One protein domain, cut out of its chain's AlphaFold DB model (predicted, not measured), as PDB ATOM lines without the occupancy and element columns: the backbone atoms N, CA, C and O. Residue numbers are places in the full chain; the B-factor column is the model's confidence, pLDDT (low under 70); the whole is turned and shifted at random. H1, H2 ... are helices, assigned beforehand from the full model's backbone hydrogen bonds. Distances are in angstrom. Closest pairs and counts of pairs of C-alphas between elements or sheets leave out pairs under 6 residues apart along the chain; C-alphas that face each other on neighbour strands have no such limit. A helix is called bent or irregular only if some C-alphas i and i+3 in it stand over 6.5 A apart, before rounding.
ATOM      1  N   GLU A   8      -6.322  34.735 -38.347       82.88
ATOM      2  CA  GLU A   8      -7.413  34.075 -37.622       82.88
ATOM      3  C   GLU A   8      -8.684  34.929 -37.608       82.88
ATOM      4  O   GLU A   8      -9.768  34.429 -37.926       82.88
ATOM      5  N   ASP A   9      -8.551  36.230 -37.350       82.06
ATOM      6  CA  ASP A   9      -9.671  37.170 -37.336       82.06
ATOM      7  C   ASP A   9     -10.329  37.270 -38.721       82.06
ATOM      8  O   ASP A   9     -11.559  37.243 -38.850       82.06
ATOM      9  N   ARG A  10      -9.519  37.299 -39.788       82.00
ATOM     10  CA  ARG A  10     -10.016  37.294 -41.169       82.00
ATOM     11  C   ARG A  10     -10.762  36.002 -41.502       82.00
ATOM     12  O   ARG A  10     -11.844  36.063 -42.085       82.00
ATOM     13  N   ASN A  11     -10.212  34.844 -41.140       82.94
ATOM     14  CA  ASN A  11     -10.845  33.548 -41.401       82.94
ATOM     15  C   ASN A  11     -12.165  33.400 -40.632       82.94
ATOM     16  O   ASN A  11     -13.167  32.958 -41.198       82.94
ATOM     17  N   SER A  12     -12.187  33.831 -39.369       82.81
ATOM     18  CA  SER A  12     -13.384  33.861 -38.526       82.81
ATOM     19  C   SER A  12     -14.485  34.733 -39.140       82.81
ATOM     20  O   SER A  12     -15.637  34.305 -39.267       82.81
ATOM     21  N   PHE A  13     -14.124  35.927 -39.621       85.25
ATOM     22  CA  PHE A  13     -15.059  36.821 -40.299       85.25
ATOM     23  C   PHE A  13     -15.642  36.207 -41.580       85.25
ATOM     24  O   PHE A  13     -16.854  36.275 -41.802       85.25
ATOM     25  N   VAL A  14     -14.805  35.582 -42.416       88.38
ATOM     26  CA  VAL A  14     -15.256  34.918 -43.651       88.38
ATOM     27  C   VAL A  14     -16.242  33.796 -43.332       88.38
ATOM     28  O   VAL A  14     -17.319  33.743 -43.924       88.38
ATOM     29  N   LEU A  15     -15.925  32.942 -42.354       87.56
ATOM     30  CA  LEU A  15     -16.801  31.844 -41.945       87.56
ATOM     31  C   LEU A  15     -18.164  32.350 -41.446       87.56
ATOM     32  O   LEU A  15     -19.209  31.789 -41.799       87.56
ATOM     33  N   LEU A  16     -18.160  33.428 -40.659       86.50
ATOM     34  CA  LEU A  16     -19.375  34.080 -40.181       86.50
ATOM     35  C   LEU A  16     -20.236  34.576 -41.350       86.50
ATOM     36  O   LEU A  16     -21.423  34.257 -41.413       86.50
ATOM     37  N   GLN A  17     -19.645  35.304 -42.302       88.38
ATOM     38  CA  GLN A  17     -20.366  35.821 -43.469       88.38
ATOM     39  C   GLN A  17     -20.926  34.700 -44.349       88.38
ATOM     40  O   GLN A  17     -22.103  34.738 -44.706       88.38
ATOM     41  N   CYS A  18     -20.138  33.659 -44.638       90.38
ATOM     42  CA  CYS A  18     -20.611  32.490 -45.382       90.38
ATOM     43  C   CYS A  18     -21.812  31.828 -44.696       90.38
ATOM     44  O   CYS A  18     -22.783  31.447 -45.352       90.38
ATOM     45  N   THR A  19     -21.771  31.728 -43.367       90.12
ATOM     46  CA  THR A  19     -22.868  31.163 -42.577       90.12
ATOM     47  C   THR A  19     -24.125  32.022 -42.684       90.12
ATOM     48  O   THR A  19     -25.193  31.489 -42.986       90.12
ATOM     49  N   ILE A  20     -24.002  33.341 -42.503       90.56
ATOM     50  CA  ILE A  20     -25.116  34.292 -42.622       90.56
ATOM     51  C   ILE A  20     -25.762  34.192 -44.010       90.56
ATOM     52  O   ILE A  20     -26.970  33.985 -44.116       90.56
ATOM     53  N   VAL A  21     -24.961  34.273 -45.077       93.31
ATOM     54  CA  VAL A  21     -25.454  34.233 -46.462       93.31
ATOM     55  C   VAL A  21     -26.164  32.917 -46.763       93.31
ATOM     56  O   VAL A  21     -27.243  32.934 -47.357       93.31
ATOM     57  N   ARG A  22     -25.605  31.779 -46.334       92.56
ATOM     58  CA  ARG A  22     -26.202  30.458 -46.570       92.56
ATOM     59  C   ARG A  22     -27.571  30.328 -45.901       92.56
ATOM     60  O   ARG A  22     -28.518  29.872 -46.535       92.56
ATOM     61  N   TRP A  23     -27.683  30.758 -44.646       92.75
ATOM     62  CA  TRP A  23     -28.941  30.683 -43.900       92.75
ATOM     63  C   TRP A  23     -30.010  31.624 -44.451       92.75
ATOM     64  O   TRP A  23     -31.149  31.203 -44.649       92.75
ATOM     65  N   LEU A  24     -29.653  32.872 -44.759       92.00
ATOM     66  CA  LEU A  24     -30.604  33.826 -45.334       92.00
ATOM     67  C   LEU A  24     -31.045  33.413 -46.744       92.00
ATOM     68  O   LEU A  24     -32.218  33.552 -47.080       92.00
ATOM     69  N   SER A  25     -30.142  32.846 -47.548       94.75
ATOM     70  CA  SER A  25     -30.482  32.300 -48.869       94.75
ATOM     71  C   SER A  25     -31.497  31.162 -48.780       94.75
ATOM     72  O   SER A  25     -32.444  31.131 -49.563       94.75
ATOM     73  N   LEU A  26     -31.342  30.254 -47.808       93.75
ATOM     74  CA  LEU A  26     -32.309  29.181 -47.568       93.75
ATOM     75  C   LEU A  26     -33.692  29.747 -47.219       93.75
ATOM     76  O   LEU A  26     -34.681  29.347 -47.830       93.75
ATOM     77  N   MET A  27     -33.758  30.708 -46.292       93.81
ATOM     78  CA  MET A  27     -35.021  31.356 -45.912       93.81
ATOM     79  C   MET A  27     -35.692  32.044 -47.098       93.81
ATOM     80  O   MET A  27     -36.867  31.802 -47.375       93.81
ATOM     81  N   ASN A  28     -34.928  32.829 -47.858       93.25
ATOM     82  CA  ASN A  28     -35.427  33.512 -49.047       93.25
ATOM     83  C   ASN A  28     -35.946  32.527 -50.101       93.25
ATOM     84  O   ASN A  28     -36.967  32.789 -50.736       93.25
ATOM     85  N   CYS A  29     -35.266  31.392 -50.284       93.69
ATOM     86  CA  CYS A  29     -35.701  30.337 -51.193       93.69
ATOM     87  C   CYS A  29     -37.050  29.753 -50.756       93.69
ATOM     88  O   CYS A  29     -37.996  29.750 -51.543       93.69
ATOM     89  N   LEU A  30     -37.176  29.340 -49.490       92.38
ATOM     90  CA  LEU A  30     -38.414  28.767 -48.954       92.38
ATOM     91  C   LEU A  30     -39.592  29.744 -49.056       92.38
ATOM     92  O   LEU A  30     -40.676  29.362 -49.498       92.38
ATOM     93  N   GLU A  31     -39.384  31.017 -48.717       91.44
ATOM     94  CA  GLU A  31     -40.416  32.040 -48.875       91.44
ATOM     95  C   GLU A  31     -40.800  32.277 -50.336       91.44
ATOM     96  O   GLU A  31     -41.977  32.476 -50.638       91.44
ATOM     97  N   SER A  32     -39.825  32.278 -51.246       92.69
ATOM     98  CA  SER A  32     -40.073  32.470 -52.679       92.69
ATOM     99  C   SER A  32     -40.862  31.303 -53.263       92.69
ATOM    100  O   SER A  32     -41.799  31.517 -54.035       92.69
ATOM    101  N   VAL A  33     -40.555  30.072 -52.846       89.25
ATOM    102  CA  VAL A  33     -41.354  28.887 -53.179       89.25
ATOM    103  C   VAL A  33     -42.776  29.054 -52.641       89.25
ATOM    104  O   VAL A  33     -43.725  28.923 -53.401       89.25
ATOM    105  N   ASN A  34     -42.949  29.442 -51.377       89.50
ATOM    106  CA  ASN A  34     -44.282  29.617 -50.792       89.50
ATOM    107  C   ASN A  34     -45.115  30.696 -51.514       89.50
ATOM    108  O   ASN A  34     -46.285  30.478 -51.817       89.50
ATOM    109  N   LYS A  35     -44.503  31.841 -51.844       87.81
ATOM    110  CA  LYS A  35     -45.151  32.934 -52.592       87.81
ATOM    111  C   LYS A  35     -45.518  32.506 -54.015       87.81
ATOM    112  O   LYS A  35     -46.610  32.812 -54.482       87.81
ATOM    113  N   SER A  36     -44.623  31.790 -54.697       86.31
ATOM    114  CA  SER A  36     -44.859  31.338 -56.073       86.31
ATOM    115  C   SER A  36     -45.874  30.203 -56.166       86.31
ATOM    116  O   SER A  36     -46.590  30.147 -57.159       86.31
ATOM    117  N   LEU A  37     -46.007  29.345 -55.148       81.69
ATOM    118  CA  LEU A  37     -47.016  28.278 -55.136       81.69
ATOM    119  C   LEU A  37     -48.439  28.823 -55.271       81.69
ATOM    120  O   LEU A  37     -49.203  28.281 -56.059       81.69
ATOM    121  N   VAL A  38     -48.752  29.939 -54.606       73.44
ATOM    122  CA  VAL A  38     -50.058  30.612 -54.732       73.44
ATOM    123  C   VAL A  38     -50.329  31.025 -56.183       73.44
ATOM    124  O   VAL A  38     -51.397  30.753 -56.723       73.44
ATOM    125  N   SER A  39     -49.347  31.637 -56.849       77.44
ATOM    126  CA  SER A  39     -49.477  32.042 -58.256       77.44
ATOM    127  C   SER A  39     -49.502  30.850 -59.217       77.44
ATOM    128  O   SER A  39     -50.145  30.905 -60.264       77.44
ATOM    129  N   LEU A  40     -48.794  29.769 -58.888       74.69
ATOM    130  CA  LEU A  40     -48.767  28.552 -59.690       74.69
ATOM    131  C   LEU A  40     -50.090  27.791 -59.587       74.69
ATOM    132  O   LEU A  40     -50.568  27.331 -60.620       74.69
ATOM    133  N   ASP A  41     -50.714  27.716 -58.410       70.06
ATOM    134  CA  ASP A  41     -52.053  27.142 -58.238       70.06
ATOM    135  C   ASP A  41     -53.053  27.785 -59.211       70.06
ATOM    136  O   ASP A  41     -53.720  27.080 -59.967       70.06
ATOM    137  N   GLU A  42     -53.075  29.118 -59.312       69.75
ATOM    138  CA  GLU A  42     -53.956  29.837 -60.245       69.75
ATOM    139  C   GLU A  42     -53.692  29.509 -61.727       69.75
ATOM    140  O   GLU A  42     -54.609  29.531 -62.556       69.75
ATOM    141  N   ILE A  43     -52.440  29.222 -62.093       70.88
ATOM    142  CA  ILE A  43     -52.040  28.891 -63.468       70.88
ATOM    143  C   ILE A  43     -52.325  27.415 -63.783       70.88
ATOM    144  O   ILE A  43     -52.780  27.103 -64.887       70.88
ATOM    145  N   PHE A  44     -52.089  26.505 -62.838       67.94
ATOM    146  CA  PHE A  44     -52.323  25.065 -62.992       67.94
ATOM    147  C   PHE A  44     -53.799  24.676 -62.842       67.94
ATOM    148  O   PHE A  44     -54.234  23.689 -63.434       67.94
ATOM    149  N   GLU A  45     -54.605  25.467 -62.134       66.06
ATOM    150  CA  GLU A  45     -56.068  25.401 -62.219       66.06
ATOM    151  C   GLU A  45     -56.541  25.648 -63.663       66.06
ATOM    152  O   GLU A  45     -57.444  24.966 -64.148       66.06
ATOM    153  N   LYS A  46     -55.886  26.573 -64.382       66.62
ATOM    154  CA  LYS A  46     -56.214  26.938 -65.773       66.62
ATOM    155  C   LYS A  46     -55.607  25.994 -66.818       66.62
ATOM    156  O   LYS A  46     -56.186  25.822 -67.888       66.62
ATOM    157  N   LYS A  47     -54.442  25.398 -66.546       64.50
ATOM    158  CA  LYS A  47     -53.742  24.459 -67.441       64.50
ATOM    159  C   LYS A  47     -53.650  23.091 -66.769       64.50
ATOM    160  O   LYS A  47     -52.867  22.926 -65.845       64.50
ATOM    161  N   LEU A  48     -54.427  22.138 -67.286       55.66
ATOM    162  CA  LEU A  48     -54.742  20.763 -66.847       55.66
ATOM    163  C   LEU A  48     -53.567  19.827 -66.423       55.66
ATOM    164  O   LEU A  48     -53.554  18.659 -66.789       55.66
ATOM    165  N   ASN A  49     -52.577  20.288 -65.655       59.88
ATOM    166  CA  ASN A  49     -51.402  19.525 -65.211       59.88
ATOM    167  C   ASN A  49     -51.208  19.642 -63.687       59.88
ATOM    168  O   ASN A  49     -50.187  20.112 -63.188       59.88
ATOM    169  N   LYS A  50     -52.209  19.179 -62.926       60.50
ATOM    170  CA  LYS A  50     -52.244  19.214 -61.447       60.50
ATOM    171  C   LYS A  50     -51.244  18.266 -60.755       60.50
ATOM    172  O   LYS A  50     -51.067  18.323 -59.542       60.50
ATOM    173  N   THR A  51     -50.580  17.377 -61.492       61.06
ATOM    174  CA  THR A  51     -49.798  16.263 -60.921       61.06
ATOM    175  C   THR A  51     -48.449  16.666 -60.322       61.06
ATOM    176  O   THR A  51     -47.977  15.983 -59.414       61.06
ATOM    177  N   LYS A  52     -47.824  17.764 -60.775       59.75
ATOM    178  CA  LYS A  52     -46.520  18.211 -60.243       59.75
ATOM    179  C   LYS A  52     -46.642  19.052 -58.966       59.75
ATOM    180  O   LYS A  52     -45.792  18.921 -58.090       59.75
ATOM    181  N   LEU A  53     -47.699  19.861 -58.831       60.84
ATOM    182  CA  LEU A  53     -47.868  20.758 -57.679       60.84
ATOM    183  C   LEU A  53     -48.318  20.023 -56.405       60.84
ATOM    184  O   LEU A  53     -47.869  20.352 -55.313       60.84
ATOM    185  N   ASN A  54     -49.102  18.948 -56.556       64.81
ATOM    186  CA  ASN A  54     -49.598  18.115 -55.450       64.81
ATOM    187  C   ASN A  54     -48.503  17.443 -54.595       64.81
ATOM    188  O   ASN A  54     -48.824  16.799 -53.598       64.81
ATOM    189  N   ARG A  55     -47.222  17.551 -54.969       69.50
ATOM    190  CA  ARG A  55     -46.105  16.997 -54.189       69.50
ATOM    191  C   ARG A  55     -45.660  17.904 -53.044       69.50
ATOM    192  O   ARG A  55     -45.070  17.407 -52.090       69.50
ATOM    193  N   ILE A  56     -45.922  19.212 -53.120       74.88
ATOM    194  CA  ILE A  56     -45.493  20.150 -52.081       74.88
ATOM    195  C   ILE A  56     -46.644  20.365 -51.103       74.88
ATOM    196  O   ILE A  56     -47.653  20.990 -51.421       74.88
ATOM    197  N   ASN A  57     -46.484  19.862 -49.881       83.69
ATOM    198  CA  ASN A  57     -47.426  20.141 -48.806       83.69
ATOM    199  C   ASN A  57     -47.220  21.583 -48.309       83.69
ATOM    200  O   ASN A  57     -46.313  21.860 -47.523       83.69
ATOM    201  N   VAL A  58     -48.088  22.492 -48.757       83.94
ATOM    202  CA  VAL A  58     -48.065  23.921 -48.399       83.94
ATOM    203  C   VAL A  58     -48.167  24.138 -46.884       83.94
ATOM    204  O   VAL A  58     -47.532  25.041 -46.343       83.94
ATOM    205  N   CYS A  59     -48.920  23.300 -46.166       85.38
ATOM    206  CA  CYS A  59     -49.025  23.397 -44.709       85.38
ATOM    207  C   CYS A  59     -47.683  23.084 -44.037       85.38
ATOM    208  O   CYS A  59     -47.236  23.830 -43.167       85.38
ATOM    209  N   LEU A  60     -47.012  22.020 -44.480       88.00
ATOM    210  CA  LEU A  60     -45.697  21.642 -43.965       88.00
ATOM    211  C   LEU A  60     -44.628  22.683 -44.317       88.00
ATOM    212  O   LEU A  60     -43.804  23.009 -43.467       88.00
ATOM    213  N   LEU A  61     -44.667  23.241 -45.531       89.69
ATOM    214  CA  LEU A  61     -43.768  24.322 -45.937       89.69
ATOM    215  C   LEU A  61     -43.943  25.560 -45.047       89.69
ATOM    216  O   LEU A  61     -42.953  26.105 -44.568       89.69
ATOM    217  N   ASN A  62     -45.183  25.973 -44.768       89.56
ATOM    218  CA  ASN A  62     -45.444  27.092 -43.861       89.56
ATOM    219  C   ASN A  62     -44.975  26.792 -42.430       89.56
ATOM    220  O   ASN A  62     -44.317  27.636 -41.829       89.56
ATOM    221  N   LYS A  63     -45.220  25.580 -41.913       90.12
ATOM    222  CA  LYS A  63     -44.700  25.148 -40.603       90.12
ATOM    223  C   LYS A  63     -43.171  25.196 -40.554       90.12
ATOM    224  O   LYS A  63     -42.615  25.636 -39.554       90.12
ATOM    225  N   LEU A  64     -42.491  24.782 -41.626       91.62
ATOM    226  CA  LEU A  64     -41.032  24.848 -41.731       91.62
ATOM    227  C   LEU A  64     -40.528  26.298 -41.757       91.62
ATOM    228  O   LEU A  64     -39.573  26.620 -41.056       91.62
ATOM    229  N   ILE A  65     -41.172  27.177 -42.527       92.19
ATOM    230  CA  ILE A  65     -40.833  28.607 -42.554       92.19
ATOM    231  C   ILE A  65     -41.016  29.215 -41.159       92.19
ATOM    232  O   ILE A  65     -40.110  29.875 -40.657       92.19
ATOM    233  N   ASP A  66     -42.151  28.958 -40.508       91.19
ATOM    234  CA  ASP A  66     -42.435  29.462 -39.164       91.19
ATOM    235  C   ASP A  66     -41.445  28.934 -38.121       91.19
ATOM    236  O   ASP A  66     -40.996  29.696 -37.265       91.19
ATOM    237  N   PHE A  67     -41.050  27.664 -38.233       91.69
ATOM    238  CA  PHE A  67     -40.024  27.054 -37.391       91.69
ATOM    239  C   PHE A  67     -38.661  27.746 -37.533       91.69
ATOM    240  O   PHE A  67     -37.947  27.908 -36.548       91.69
ATOM    241  N   LEU A  68     -38.298  28.191 -38.739       92.94
ATOM    242  CA  LEU A  68     -36.999  28.813 -39.004       92.94
ATOM    243  C   LEU A  68     -36.961  30.330 -38.743       92.94
ATOM    244  O   LEU A  68     -35.874  30.901 -38.626       92.94
ATOM    245  N   LYS A  69     -38.108  31.005 -38.588       92.88
ATOM    246  CA  LYS A  69     -38.168  32.458 -38.309       92.88
ATOM    247  C   LYS A  69     -37.307  32.925 -37.125       92.88
ATOM    248  O   LYS A  69     -36.645  33.958 -37.255       92.88
ATOM    249  N   PRO A  70     -37.246  32.222 -35.977       93.94
ATOM    250  CA  PRO A  70     -36.387  32.648 -34.872       93.94
ATOM    251  C   PRO A  70     -34.890  32.619 -35.235       93.94
ATOM    252  O   PRO A  70     -34.126  33.454 -34.750       93.94
ATOM    253  N   TRP A  71     -34.470  31.732 -36.144       92.44
ATOM    254  CA  TRP A  71     -33.091  31.624 -36.626       92.44
ATOM    255  C   TRP A  71     -32.788  32.780 -37.558       92.44
ATOM    256  O   TRP A  71     -31.751  33.421 -37.421       92.44
ATOM    257  N   GLU A  72     -33.713  33.096 -38.462       93.06
ATOM    258  CA  GLU A  72     -33.602  34.263 -39.332       93.06
ATOM    259  C   GLU A  72     -33.436  35.555 -38.517       93.06
ATOM    260  O   GLU A  72     -32.542  36.359 -38.791       93.06
ATOM    261  N   TYR A  73     -34.248  35.726 -37.469       92.94
ATOM    262  CA  TYR A  73     -34.145  36.860 -36.552       92.94
ATOM    263  C   TYR A  73     -32.762  36.935 -35.888       92.94
ATOM    264  O   TYR A  73     -32.118  37.988 -35.906       92.94
ATOM    265  N   VAL A  74     -32.281  35.821 -35.329       92.19
ATOM    266  CA  VAL A  74     -30.966  35.745 -34.676       92.19
ATOM    267  C   VAL A  74     -29.836  36.048 -35.659       92.19
ATOM    268  O   VAL A  74     -28.957  36.849 -35.347       92.19
ATOM    269  N   ILE A  75     -29.868  35.473 -36.862       91.12
ATOM    270  CA  ILE A  75     -28.846  35.680 -37.893       91.12
ATOM    271  C   ILE A  75     -28.806  37.145 -38.344       91.12
ATOM    272  O   ILE A  75     -27.721  37.723 -38.413       91.12
ATOM    273  N   LYS A  76     -29.963  37.783 -38.561       90.31
ATOM    274  CA  LYS A  76     -30.043  39.222 -38.876       90.31
ATOM    275  C   LYS A  76     -29.486  40.083 -37.744       90.31
ATOM    276  O   LYS A  76     -28.756  41.043 -37.990       90.31
ATOM    277  N   ARG A  77     -29.776  39.724 -36.491       89.19
ATOM    278  CA  ARG A  77     -29.240  40.421 -35.316       89.19
ATOM    279  C   ARG A  77     -27.720  40.277 -35.217       89.19
ATOM    280  O   ARG A  77     -27.044  41.273 -34.971       89.19
ATOM    281  N   ILE A  78     -27.179  39.083 -35.454       87.81
ATOM    282  CA  ILE A  78     -25.729  38.841 -35.499       87.81
ATOM    283  C   ILE A  78     -25.090  39.662 -36.624       87.81
ATOM    284  O   ILE A  78     -24.108  40.352 -36.372       87.81
ATOM    285  N   GLN A  79     -25.680  39.660 -37.823       86.81
ATOM    286  CA  GLN A  79     -25.201  40.432 -38.973       86.81
ATOM    287  C   GLN A  79     -25.176  41.943 -38.705       86.81
ATOM    288  O   GLN A  79     -24.268  42.635 -39.155       86.81
ATOM    289  N   SER A  80     -26.169  42.462 -37.974       85.38
ATOM    290  CA  SER A  80     -26.236  43.885 -37.619       85.38
ATOM    291  C   SER A  80     -25.180  44.313 -36.596       85.38
ATOM    292  O   SER A  80     -24.909  45.506 -36.446       85.38
ATOM    293  N   SER A  81     -24.570  43.354 -35.894       81.81
ATOM    294  CA  SER A  81     -23.509  43.650 -34.945       81.81
ATOM    295  C   SER A  81     -22.146  43.664 -35.617       81.81
ATOM    296  O   SER A  81     -21.773  42.744 -36.338       81.81
ATOM    297  N   LYS A  82     -21.352  44.689 -35.303       72.69
ATOM    298  CA  LYS A  82     -19.953  44.788 -35.742       72.69
ATOM    299  C   LYS A  82     -19.025  43.859 -34.963       72.69
ATOM    300  O   LYS A  82     -17.969  43.497 -35.467       72.69
ATOM    301  N   THR A  83     -19.405  43.492 -33.742       70.31
ATOM    302  CA  THR A  83     -18.607  42.644 -32.856       70.31
ATOM    303  C   THR A  83     -19.484  41.573 -32.211       70.31
ATOM    304  O   THR A  83     -20.553  41.887 -31.670       70.31
ATOM    305  N   PRO A  84     -19.079  40.293 -32.250       68.75
ATOM    306  CA  PRO A  84     -19.755  39.270 -31.470       68.75
ATOM    307  C   PRO A  84     -19.575  39.608 -29.989       68.75
ATOM    308  O   PRO A  84     -18.459  39.750 -29.497       68.75
ATOM    309  N   SER A  85     -20.683  39.777 -29.275       79.81
ATOM    310  CA  SER A  85     -20.671  40.023 -27.836       79.81
ATOM    311  C   SER A  85     -21.576  39.029 -27.131       79.81
ATOM    312  O   SER A  85     -22.560  38.541 -27.698       79.81
ATOM    313  N   ILE A  86     -21.280  38.762 -25.860       83.19
ATOM    314  CA  ILE A  86     -22.121  37.909 -25.017       83.19
ATOM    315  C   ILE A  86     -23.573  38.416 -24.956       83.19
ATOM    316  O   ILE A  86     -24.508  37.620 -24.914       83.19
ATOM    317  N   HIS A  87     -23.775  39.734 -25.068       83.56
ATOM    318  CA  HIS A  87     -25.087  40.387 -25.111       83.56
ATOM    319  C   HIS A  87     -25.882  40.108 -26.395       83.56
ATOM    320  O   HIS A  87     -27.075  40.403 -26.461       83.56
ATOM    321  N   ILE A  88     -25.247  39.544 -27.421       85.94
ATOM    322  CA  ILE A  88     -25.914  39.055 -28.630       85.94
ATOM    323  C   ILE A  88     -26.114  37.551 -28.524       85.94
ATOM    324  O   ILE A  88     -27.210  37.066 -28.795       85.94
ATOM    325  N   VAL A  89     -25.088  36.822 -28.083       86.25
ATOM    326  CA  VAL A  89     -25.105  35.357 -28.024       86.25
ATOM    327  C   VAL A  89     -26.126  34.841 -27.010       86.25
ATOM    328  O   VAL A  89     -26.990  34.051 -27.380       86.25
ATOM    329  N   ALA A  90     -26.089  35.306 -25.758       89.19
ATOM    330  CA  ALA A  90     -26.958  34.768 -24.710       89.19
ATOM    331  C   ALA A  90     -28.459  34.995 -24.996       89.19
ATOM    332  O   ALA A  90     -29.225  34.032 -24.924       89.19
ATOM    333  N   PRO A  91     -28.907  36.195 -25.427       91.19
ATOM    334  CA  PRO A  91     -30.293  36.370 -25.856       91.19
ATOM    335  C   PRO A  91     -30.657  35.536 -27.087       91.19
ATOM    336  O   PRO A  91     -31.784  35.067 -27.179       91.19
ATOM    337  N   SER A  92     -29.722  35.324 -28.018       91.94
ATOM    338  CA  SER A  92     -29.973  34.507 -29.214       91.94
ATOM    339  C   SER A  92     -30.211  33.039 -28.872       91.94
ATOM    340  O   SER A  92     -31.145  32.440 -29.398       91.94
ATOM    341  N   ILE A  93     -29.414  32.484 -27.952       91.31
ATOM    342  CA  ILE A  93     -29.618  31.130 -27.422       91.31
ATOM    343  C   ILE A  93     -30.993  31.041 -26.764       91.31
ATOM    344  O   ILE A  93     -31.753  30.139 -27.084       91.31
ATOM    345  N   CYS A  94     -31.346  32.008 -25.912       92.12
ATOM    346  CA  CYS A  94     -32.643  32.031 -25.236       92.12
ATOM    347  C   CYS A  94     -33.821  32.038 -26.228       92.12
ATOM    348  O   CYS A  94     -34.760  31.260 -26.071       92.12
ATOM    349  N   ILE A  95     -33.751  32.861 -27.281       93.44
ATOM    350  CA  ILE A  95     -34.783  32.934 -28.328       93.44
ATOM    351  C   ILE A  95     -34.934  31.593 -29.047       93.44
ATOM    352  O   ILE A  95     -36.048  31.090 -29.181       93.44
ATOM    353  N   ILE A  96     -33.814  31.004 -29.474       93.38
ATOM    354  CA  ILE A  96     -33.793  29.702 -30.142       93.38
ATOM    355  C   ILE A  96     -34.362  28.628 -29.216       93.38
ATOM    356  O   ILE A  96     -35.310  27.945 -29.591       93.38
ATOM    357  N   SER A  97     -33.860  28.511 -27.989       92.44
ATOM    358  CA  SER A  97     -34.320  27.509 -27.029       92.44
ATOM    359  C   SER A  97     -35.816  27.630 -26.755       92.44
ATOM    360  O   SER A  97     -36.521  26.635 -26.875       92.44
ATOM    361  N   SER A  98     -36.314  28.847 -26.515       90.44
ATOM    362  CA  SER A  98     -37.742  29.102 -26.270       90.44
ATOM    363  C   SER A  98     -38.619  28.696 -27.457       90.44
ATOM    364  O   SER A  98     -39.757  28.273 -27.288       90.44
ATOM    365  N   SER A  99     -38.108  28.823 -28.683       90.25
ATOM    366  CA  SER A  99     -38.844  28.412 -29.882       90.25
ATOM    367  C   SER A  99     -38.823  26.904 -30.153       90.25
ATOM    368  O   SER A  99     -39.676  26.424 -30.895       90.25
ATOM    369  N   LEU A 100     -37.887  26.164 -29.545       88.38
ATOM    370  CA  LEU A 100     -37.810  24.698 -29.613       88.38
ATOM    371  C   LEU A 100     -38.581  24.004 -28.489       88.38
ATOM    372  O   LEU A 100     -38.717  22.781 -28.518       88.38
ATOM    373  N   GLU A 101     -39.047  24.752 -27.485       87.12
ATOM    374  CA  GLU A 101     -39.849  24.188 -26.404       87.12
ATOM    375  C   GLU A 101     -41.088  23.506 -26.982       87.12
ATOM    376  O   GLU A 101     -41.889  24.102 -27.707       87.12
TER     377      GLU A 101
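What this domain is: This is residues 8 to 101 of the 171 residues of the protein "Hypothetical protein" of Rotaria sp. Silwood1 (UniProt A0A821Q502). What does the model look like at first sight? One long helix, H1, makes the longest axis; the bent helix H2 folds back across its middle stretch, and H3 folds back once more on the second arm of H2, with that arm between H1 and H3. This zigzag is flat and loosely built, and residues 8 to 15 of H1 stick out at one end. What is it made of, and how large is it? The printed part has 94 residues with three named helices, in the order H1, H2, H3, and no named strand, and its class is all helix. It is loose, with a radius of gyration of the C-alphas of 17.9 A, and spans 56 by 32 by 17 A.

How they stand to each other: What does the first helix meet? H1, residues 8 to 46, touches H2a, residues 58 to 67, with residues 27 to 34 alone: the closest C-alphas, of Leu 30 and Ile 65, are 6.8 A apart, and the two form a helical hairpin at a shallow tilt of 25 degrees, opposite ways. With residues 20 to 27 alone H1 touches H2b, residues 70 to 80, at a steep tilt of 47 degrees, opposite ways, and the closest C-alphas, of Ile 20 and Ile 75, are 6.2 A apart. Where does the last helix stand? H3, residues 86 to 100, forms a helical hairpin with H2b at a shallow tilt of 15 degrees, opposite ways, and they touch, the closest C-alphas being those of Val 74 and Ser 92, 5.7 A apart. H3 and H2a are close but not clearly touching, and H1 and H3 are apart. How do the helix backbones run? Every O i to N i+4 pair is within hydrogen-bond range in H2a and H2b, against 32 of 35 in H1 and 10 of 11 in H3.

Where its parts are: Where does the first helix run? H1 is 56.8 A long, from C-alpha 8 at (-7.413, 34.075, -37.622) to C-alpha 46 at (-56.214, 26.938, -65.773), with a kink of 35 degrees near residue 39. Is the second helix straight? Residues 58 to 80 were assigned as one helix by their hydrogen bonds, but it is bent: C-alphas 67 and 70 are 7.1 A apart. Its arms H2a, 14.0 A, and H2b, 15.4 A, stand at a steep tilt of 48 degrees. Where does the last helix end? H3, 21.0 A long, ends with C-alpha 100 at (-37.810, 24.698, -29.613).

The domain as a whole: How far does it reach? The two C-alphas farthest apart, of Glu 8 and Leu 48, are 57.2 A apart. How are the helices linked? The printed part has no cut; the link from H1 to H2a has 11 residues and is long, and the one from H2b to H3 has 5 and is tight. Where is confidence low? The mean pLDDT of the printed part is 84.0, and residue 42, residues 44 to 55 and residue 84 are under 70.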